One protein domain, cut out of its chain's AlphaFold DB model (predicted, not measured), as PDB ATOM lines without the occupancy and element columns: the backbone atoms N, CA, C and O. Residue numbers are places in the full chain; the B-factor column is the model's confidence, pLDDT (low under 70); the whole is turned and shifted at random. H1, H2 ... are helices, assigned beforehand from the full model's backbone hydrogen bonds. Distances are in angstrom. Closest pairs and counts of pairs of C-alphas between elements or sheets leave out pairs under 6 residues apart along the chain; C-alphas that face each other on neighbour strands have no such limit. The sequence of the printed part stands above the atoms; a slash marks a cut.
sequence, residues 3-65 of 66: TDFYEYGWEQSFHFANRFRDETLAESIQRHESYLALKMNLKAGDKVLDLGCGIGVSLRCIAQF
ATOM      1  N   THR A   3     -25.771  55.867  28.341       57.59
ATOM      2  CA  THR A   3     -24.921  55.492  29.486       57.59
ATOM      3  C   THR A   3     -25.601  55.628  30.847       57.59
ATOM      4  O   THR A   3     -25.572  54.670  31.599       57.59
ATOM      5  N   ASP A   4     -26.302  56.726  31.136       59.00
ATOM      6  CA  ASP A   4     -26.829  56.981  32.491       59.00
ATOM      7  C   ASP A   4     -27.937  55.989  32.914       59.00
ATOM      8  O   ASP A   4     -27.991  55.549  34.059       59.00
ATOM      9  N   PHE A   5     -28.817  55.592  31.984       62.66
ATOM     10  CA  PHE A   5     -29.865  54.590  32.250       62.66
ATOM     11  C   PHE A   5     -29.274  53.188  32.422       62.66
ATOM     12  O   PHE A   5     -29.709  52.408  33.267       62.66
ATOM     13  N   TYR A   6     -28.267  52.875  31.615       57.50
ATOM     14  CA  TYR A   6     -27.591  51.591  31.657       57.50
ATOM     15  C   TYR A   6     -26.668  51.468  32.879       57.50
ATOM     16  O   TYR A   6     -26.626  50.399  33.471       57.50
ATOM     17  N   GLU A   7     -26.025  52.547  33.325       59.97
ATOM     18  CA  GLU A   7     -25.287  52.604  34.595       59.97
ATOM     19  C   GLU A   7     -26.221  52.477  35.803       59.97
ATOM     20  O   GLU A   7     -25.875  51.830  36.787       59.97
ATOM     21  N   TYR A   8     -27.435  53.031  35.730       61.88
ATOM     22  CA  TYR A   8     -28.435  52.839  36.782       61.88
ATOM     23  C   TYR A   8     -28.929  51.382  36.865       61.88
ATOM     24  O   TYR A   8     -29.179  50.878  37.957       61.88
ATOM     25  N   GLY A   9     -29.081  50.701  35.722       60.31
ATOM     26  CA  GLY A   9     -29.598  49.328  35.659       60.31
ATOM     27  C   GLY A   9     -28.551  48.216  35.816       60.31
ATOM     28  O   GLY A   9     -28.884  47.141  36.311       60.31
ATOM     29  N   TRP A  10     -27.310  48.455  35.391       59.84
ATOM     30  CA  TRP A  10     -26.218  47.468  35.336       59.84
ATOM     31  C   TRP A  10     -24.964  47.894  36.113       59.84
ATOM     32  O   TRP A  10     -23.923  47.244  36.013       59.84
ATOM     33  N   GLU A  11     -25.061  48.961  36.911       62.81
ATOM     34  CA  GLU A  11     -23.933  49.544  37.641       62.81
ATOM     35  C   GLU A  11     -22.743  49.810  36.695       62.81
ATOM     36  O   GLU A  11     -22.912  50.312  35.584       62.81
ATOM     37  N   GLN A  12     -21.519  49.497  37.122       64.31
ATOM     38  CA  GLN A  12     -20.313  49.725  36.327       64.31
ATOM     39  C   GLN A  12     -19.926  48.536  35.428       64.31
ATOM     40  O   GLN A  12     -19.025  48.675  34.604       64.31
ATOM     41  N   SER A  13     -20.600  47.384  35.506       67.94
ATOM     42  CA  SER A  13     -20.172  46.173  34.787       67.94
ATOM     43  C   SER A  13     -21.293  45.549  33.958       67.94
ATOM     44  O   SER A  13     -22.294  45.060  34.465       67.94
ATOM     45  N   PHE A  14     -21.069  45.492  32.643       69.19
ATOM     46  CA  PHE A  14     -22.036  45.014  31.644       69.19
ATOM     47  C   PHE A  14     -21.965  43.506  31.364       69.19
ATOM     48  O   PHE A  14     -22.481  43.036  30.351       69.19
ATOM     49  N   HIS A  15     -21.319  42.736  32.237       76.44
ATOM     50  CA  HIS A  15     -21.224  41.284  32.118       76.44
ATOM     51  C   HIS A  15     -21.574  40.617  33.450       76.44
ATOM     52  O   HIS A  15     -21.569  41.246  34.507       76.44
ATOM     53  N   PHE A  16     -21.910  39.332  33.384       82.62
ATOM     54  CA  PHE A  16     -22.358  38.557  34.534       82.62
ATOM     55  C   PHE A  16     -21.286  37.578  34.998       82.62
ATOM     56  O   PHE A  16     -20.488  37.083  34.202       82.62
ATOM     57  N   ALA A  17     -21.349  37.234  36.278       87.06
ATOM     58  CA  ALA A  17     -20.571  36.166  36.878       87.06
ATOM     59  C   ALA A  17     -21.484  35.229  37.677       87.06
ATOM     60  O   ALA A  17     -22.532  35.631  38.188       87.06
ATOM     61  N   ASN A  18     -21.074  33.964  37.807       89.75
ATOM     62  CA  ASN A  18     -21.727  33.040  38.733       89.75
ATOM     63  C   ASN A  18     -21.608  33.596  40.154       89.75
ATOM     64  O   ASN A  18     -20.489  33.834  40.601       89.75
ATOM     65  N   ARG A  19     -22.734  33.753  40.857       90.81
ATOM     66  CA  ARG A  19     -22.786  34.201  42.256       90.81
ATOM     67  C   ARG A  19     -22.765  33.014  43.207       90.81
ATOM     68  O   ARG A  19     -23.542  32.073  43.028       90.81
ATOM     69  N   PHE A  20     -21.909  33.069  44.219       91.19
ATOM     70  CA  PHE A  20     -21.951  32.131  45.337       91.19
ATOM     71  C   PHE A  20     -22.870  32.628  46.453       91.19
ATOM     72  O   PHE A  20     -23.372  33.753  46.426       91.19
ATOM     73  N   ARG A  21     -23.156  31.743  47.414       92.38
ATOM     74  CA  ARG A  21     -23.919  32.119  48.605       92.38
ATOM     75  C   ARG A  21     -23.148  33.222  49.337       92.38
ATOM     76  O   ARG A  21     -21.940  33.099  49.490       92.38
ATOM     77  N   ASP A  22     -23.869  34.261  49.746       92.62
ATOM     78  CA  ASP A  22     -23.354  35.436  50.460       92.62
ATOM     79  C   ASP A  22     -22.484  36.403  49.628       92.62
ATOM     80  O   ASP A  22     -21.930  37.340  50.188       92.62
ATOM     81  N   GLU A  23     -22.421  36.248  48.298       90.12
ATOM     82  CA  GLU A  23     -21.799  37.242  47.409       90.12
ATOM     83  C   GLU A  23     -22.817  38.250  46.861       90.12
ATOM     84  O   GLU A  23     -23.886  37.893  46.347       90.12
ATOM     85  N   THR A  24     -22.436  39.526  46.870       89.69
ATOM     86  CA  THR A  24     -23.089  40.563  46.068       89.69
ATOM     87  C   THR A  24     -22.788  40.381  44.574       89.69
ATOM     88  O   THR A  24     -21.882  39.649  44.165       89.69
ATOM     89  N   LEU A  25     -23.555  41.060  43.710       85.25
ATOM     90  CA  LEU A  25     -23.287  41.058  42.268       85.25
ATOM     91  C   LEU A  25     -21.884  41.609  41.960       85.25
ATOM     92  O   LEU A  25     -21.135  40.963  41.229       85.25
ATOM     93  N   ALA A  26     -21.520  42.738  42.571       85.06
ATOM     94  CA  ALA A  26     -20.213  43.366  42.405       85.06
ATOM     95  C   ALA A  26     -19.058  42.439  42.827       85.06
ATOM     96  O   ALA A  26     -18.111  42.258  42.061       85.06
ATOM     97  N   GLU A  27     -19.163  41.781  43.986       88.56
ATOM     98  CA  GLU A  27     -18.145  40.826  44.456       88.56
ATOM     99  C   GLU A  27     -18.003  39.628  43.511       88.56
ATOM    100  O   GLU A  27     -16.886  39.208  43.198       88.56
ATOM    101  N   SER A  28     -19.117  39.102  42.991       90.50
ATOM    102  CA  SER A  28     -19.069  37.977  42.051       90.50
ATOM    103  C   SER A  28     -18.360  38.328  40.741       90.50
ATOM    104  O   SER A  28     -17.602  37.511  40.211       90.50
ATOM    105  N   ILE A  29     -18.567  39.554  40.245       89.12
ATOM    106  CA  ILE A  29     -17.920  40.086  39.043       89.12
ATOM    107  C   ILE A  29     -16.422  40.262  39.296       89.12
ATOM    108  O   ILE A  29     -15.610  39.706  38.558       89.12
ATOM    109  N   GLN A  30     -16.049  40.921  40.394       88.25
ATOM    110  CA  GLN A  30     -14.646  41.130  40.752       88.25
ATOM    111  C   GLN A  30     -13.889  39.806  40.936       88.25
ATOM    112  O   GLN A  30     -12.754  39.659  40.468       88.25
ATOM    113  N   ARG A  31     -14.513  38.801  41.568       90.50
ATOM    114  CA  ARG A  31     -13.923  37.461  41.694       90.50
ATOM    115  C   ARG A  31     -13.727  36.808  40.330       90.50
ATOM    116  O   ARG A  31     -12.707  36.156  40.109       90.50
ATOM    117  N   HIS A  32     -14.701  36.929  39.432       91.12
ATOM    118  CA  HIS A  32     -14.603  36.347  38.098       91.12
ATOM    119  C   HIS A  32     -13.468  36.978  37.283       91.12
ATOM    120  O   HIS A  32     -12.668  36.254  36.694       91.12
ATOM    121  N   GLU A  33     -13.342  38.301  37.324       89.94
ATOM    122  CA  GLU A  33     -12.261  39.043  36.669       89.94
ATOM    123  C   GLU A  33     -10.886  38.660  37.231       89.94
ATOM    124  O   GLU A  33      -9.971  38.334  36.474       89.94
ATOM    125  N   SER A  34     -10.767  38.583  38.560       90.00
ATOM    126  CA  SER A  34      -9.554  38.109  39.243       90.00
ATOM    127  C   SER A  34      -9.193  36.676  38.834       90.00
ATOM    128  O   SER A  34      -8.035  36.357  38.564       90.00
ATOM    129  N   TYR A  35     -10.192  35.794  38.732       91.25
ATOM    130  CA  TYR A  35      -9.993  34.421  38.274       91.25
ATOM    131  C   TYR A  35      -9.485  34.364  36.828       91.25
ATOM    132  O   TYR A  35      -8.585  33.576  36.535       91.25
ATOM    133  N   LEU A  36     -10.020  35.196  35.929       90.06
ATOM    134  CA  LEU A  36      -9.552  35.280  34.544       90.06
ATOM    135  C   LEU A  36      -8.099  35.758  34.474       90.06
ATOM    136  O   LEU A  36      -7.303  35.137  33.769       90.06
ATOM    137  N   ALA A  37      -7.734  36.782  35.248       89.94
ATOM    138  CA  ALA A  37      -6.364  37.286  35.322       89.94
ATOM    139  C   ALA A  37      -5.373  36.195  35.766       89.94
ATOM    140  O   ALA A  37      -4.353  35.967  35.109       89.94
ATOM    141  N   LEU A  38      -5.721  35.450  36.822       90.69
ATOM    142  CA  LEU A  38      -4.933  34.313  37.308       90.69
ATOM    143  C   LEU A  38      -4.857  33.181  36.280       90.69
ATOM    144  O   LEU A  38      -3.795  32.595  36.075       90.69
ATOM    145  N   LYS A  39      -5.971  32.864  35.609       92.12
ATOM    146  CA  LYS A  39      -6.027  31.778  34.621       92.12
ATOM    147  C   LYS A  39      -5.212  32.091  33.366       92.12
ATOM    148  O   LYS A  39      -4.641  31.172  32.780       92.12
ATOM    149  N   MET A  40      -5.153  33.364  32.980       91.06
ATOM    150  CA  MET A  40      -4.308  33.874  31.897       91.06
ATOM    151  C   MET A  40      -2.852  34.091  32.334       91.06
ATOM    152  O   MET A  40      -2.001  34.323  31.479       91.06
ATOM    153  N   ASN A  41      -2.555  33.963  33.635       90.94
ATOM    154  CA  ASN A  41      -1.234  34.174  34.228       90.94
ATOM    155  C   ASN A  41      -0.645  35.551  33.874       90.94
ATOM    156  O   ASN A  41       0.539  35.653  33.546       90.94
ATOM    157  N   LEU A  42      -1.500  36.581  33.902       90.50
ATOM    158  CA  LEU A  42      -1.107  37.956  33.608       90.50
ATOM    159  C   LEU A  42      -0.103  38.454  34.645       90.50
ATOM    160  O   LEU A  42      -0.220  38.160  35.837       90.50
ATOM    161  N   LYS A  43       0.881  39.222  34.188       88.75
ATOM    162  CA  LYS A  43       1.926  39.814  35.021       88.75
ATOM    163  C   LYS A  43       2.018  41.312  34.792       88.75
ATOM    164  O   LYS A  43       1.703  41.826  33.718       88.75
ATOM    165  N   ALA A  44       2.527  42.015  35.800       87.88
ATOM    166  CA  ALA A  44       2.864  43.422  35.664       87.88
ATOM    167  C   ALA A  44       3.806  43.632  34.463       87.88
ATOM    168  O   ALA A  44       4.872  43.021  34.378       87.88
ATOM    169  N   GLY A  45       3.399  44.505  33.540       88.88
ATOM    170  CA  GLY A  45       4.133  44.797  32.305       88.88
ATOM    171  C   GLY A  45       3.627  44.063  31.060       88.88
ATOM    172  O   GLY A  45       4.044  44.422  29.955       88.88
ATOM    173  N   ASP A  46       2.708  43.104  31.198       90.88
ATOM    174  CA  ASP A  46       2.079  42.461  30.047       90.88
ATOM    175  C   ASP A  46       1.211  43.453  29.259       90.88
ATOM    176  O   ASP A  46       0.507  44.300  29.812       90.88
ATOM    177  N   LYS A  47       1.244  43.332  27.928       92.06
ATOM    178  CA  LYS A  47       0.353  44.075  27.031       92.06
ATOM    179  C   LYS A  47      -0.851  43.203  26.703       92.06
ATOM    180  O   LYS A  47      -0.715  42.209  25.994       92.06
ATOM    181  N   VAL A  48      -2.020  43.599  27.197       89.38
ATOM    182  CA  VAL A  48      -3.279  42.858  27.047       89.38
ATOM    183  C   VAL A  48      -4.251  43.653  26.178       89.38
ATOM    184  O   VAL A  48      -4.327  44.877  26.283       89.38
ATOM    185  N   LEU A  49      -4.989  42.956  25.311       90.50
ATOM    186  CA  LEU A  49      -6.044  43.525  24.475       90.50
ATOM    187  C   LEU A  49      -7.403  42.986  24.926       90.50
ATOM    188  O   LEU A  49      -7.621  41.777  24.912       90.50
ATOM    189  N   ASP A  50      -8.312  43.892  25.277       87.38
ATOM    190  CA  ASP A  50      -9.696  43.575  25.632       87.38
ATOM    191  C   ASP A  50     -10.606  43.714  24.400       87.38
ATOM    192  O   ASP A  50     -10.894  44.822  23.934       87.38
ATOM    193  N   LEU A  51     -11.009  42.579  23.824       87.25
ATOM    194  CA  LEU A  51     -11.880  42.522  22.652       87.25
ATOM    195  C   LEU A  51     -13.346  42.458  23.094       87.25
ATOM    196  O   LEU A  51     -13.801  41.435  23.595       87.25
ATOM    197  N   GLY A  52     -14.095  43.535  22.845       82.56
ATOM    198  CA  GLY A  52     -15.468  43.673  23.343       82.56
ATOM    199  C   GLY A  52     -15.548  44.339  24.719       82.56
ATOM    200  O   GLY A  52     -16.465  44.060  25.482       82.56
ATOM    201  N   CYS A  53     -14.612  45.247  25.007       75.81
ATOM    202  CA  CYS A  53     -14.397  45.854  26.322       75.81
ATOM    203  C   CYS A  53     -15.570  46.667  26.897       75.81
ATOM    204  O   CYS A  53     -15.553  47.020  28.077       75.81
ATOM    205  N   GLY A  54     -16.591  47.000  26.099       80.00
ATOM    206  CA  GLY A  54     -17.717  47.824  26.547       80.00
ATOM    207  C   GLY A  54     -17.237  49.144  27.169       80.00
ATOM    208  O   GLY A  54     -16.532  49.916  26.524       80.00
ATOM    209  N   ILE A  55     -17.591  49.395  28.438       77.81
ATOM    210  CA  ILE A  55     -17.167  50.592  29.208       77.81
ATOM    211  C   ILE A  55     -15.762  50.419  29.849       77.81
ATOM    212  O   ILE A  55     -15.199  51.332  30.466       77.81
ATOM    213  N   GLY A  56     -15.144  49.247  29.694       75.69
ATOM    214  CA  GLY A  56     -13.760  48.962  30.078       75.69
ATOM    215  C   GLY A  56     -13.519  48.815  31.582       75.69
ATOM    216  O   GLY A  56     -12.377  48.922  32.025       75.69
ATOM    217  N   VAL A  57     -14.568  48.623  32.387       77.12
ATOM    218  CA  VAL A  57     -14.451  48.469  33.850       77.12
ATOM    219  C   VAL A  57     -13.720  47.179  34.217       77.12
ATOM    220  O   VAL A  57     -12.872  47.202  35.106       77.12
ATOM    221  N   SER A  58     -13.940  46.104  33.463       80.75
ATOM    222  CA  SER A  58     -13.309  44.811  33.729       80.75
ATOM    223  C   SER A  58     -11.796  44.842  33.628       80.75
ATOM    224  O   SER A  58     -11.097  44.398  34.538       80.75
ATOM    225  N   LEU A  59     -11.263  45.460  32.572       80.38
ATOM    226  CA  LEU A  59      -9.818  45.598  32.440       80.38
ATOM    227  C   LEU A  59      -9.227  46.524  33.517       80.38
ATOM    228  O   LEU A  59      -8.091  46.312  33.928       80.38
ATOM    229  N   ARG A  60      -9.983  47.519  34.013       81.75
ATOM    230  CA  ARG A  60      -9.541  48.366  35.137       81.75
ATOM    231  C   ARG A  60      -9.425  47.573  36.437       81.75
ATOM    232  O   ARG A  60      -8.438  47.760  37.140       81.75
ATOM    233  N   CYS A  61     -10.372  46.680  36.727       82.25
ATOM    234  CA  CYS A  61     -10.270  45.780  37.879       82.25
ATOM    235  C   CYS A  61      -9.077  44.826  37.743       82.25
ATOM    236  O   CYS A  61      -8.281  44.715  38.671       82.25
ATOM    237  N   ILE A  62      -8.891  44.210  36.571       84.00
ATOM    238  CA  ILE A  62      -7.750  43.316  36.311       84.00
ATOM    239  C   ILE A  62      -6.411  44.064  36.398       84.00
ATOM    240  O   ILE A  62      -5.452  43.531  36.937       84.00
ATOM    241  N   ALA A  63      -6.327  45.305  35.917       84.12
ATOM    242  CA  ALA A  63      -5.097  46.099  35.981       84.12
ATOM    243  C   ALA A  63      -4.739  46.569  37.404       84.12
ATOM    244  O   ALA A  63      -3.586  46.911  37.660       84.12
ATOM    245  N   GLN A  64      -5.715  46.624  38.313       81.00
ATOM    246  CA  GLN A  64      -5.494  46.902  39.737       81.00
ATOM    247  C   GLN A  64      -5.200  45.631  40.543       81.00
ATOM    248  O   GLN A  64      -4.696  45.725  41.663       81.00
ATOM    249  N   PHE A  65      -5.516  44.459  39.987       70.00
ATOM    250  CA  PHE A  65      -5.226  43.163  40.577       70.00
ATOM    251  C   PHE A  65      -3.721  42.878  40.467       70.00
ATOM    252  O   PHE A  65      -3.187  42.741  39.367       70.00
TER     253      PHE A  65
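This is residues 3 to 65 of the 66 residues of the protein "Hypothetical protein" of Rotaria sp. Silwood1 (UniProt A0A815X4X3). One long helix, H2, makes a bar with a short helix, H3, packed across part of it, and a wide loop, residues 41 to 56, swings away from the end of H2 and folds back to H3. The short helix H1 is set off by itself towards one end of the longest axis, and residues 11 to 24 make a second long loop from it to H2. The printed part has 63 residues with three named helices, in the order H1, H2, H3, and no named strand; the class is all helix. It is only just compact, close to loose, with a radius of gyration of the C-alphas of 12.5 A, and only just flat, spanning 35 by 30 by 17 A.

Start at H1, residues 3 to 10, which is apart from H2, residues 25 to 40, and from H3, residues 57 to 64. Go on to residues 30 to 37 of H2, the part that touches H3. The closest C-alphas of these two helices are those of Glu 33 and Ile 62, 6.2 A apart. Their lines stand at a steep tilt of 59 degrees, and they run the same way. In H1, H2 and H3 every O i to N i+4 pair is within hydrogen-bond range.

Find C-alpha 3 at (-24.921, 55.492, 29.486); from there H1 runs 10.0 A to C-alpha 10. H2 begins at C-alpha 25, at (-23.287, 41.058, 42.268), and runs 22.8 A to C-alpha 40. H3 runs 10.8 A from C-alpha 57 to C-alpha 64, at (-5.494, 46.902, 39.737).

Look at Phe 5 and Gly 45 for the two C-alphas farthest apart, 35.4 A. The printed part has no cut. Both links are long, with 14 residues between H1 and H2 and 16 between H2 and H3. In the B-factor column the mean pLDDT of the printed part is 81.9, and residues 3 to 14 are under 70.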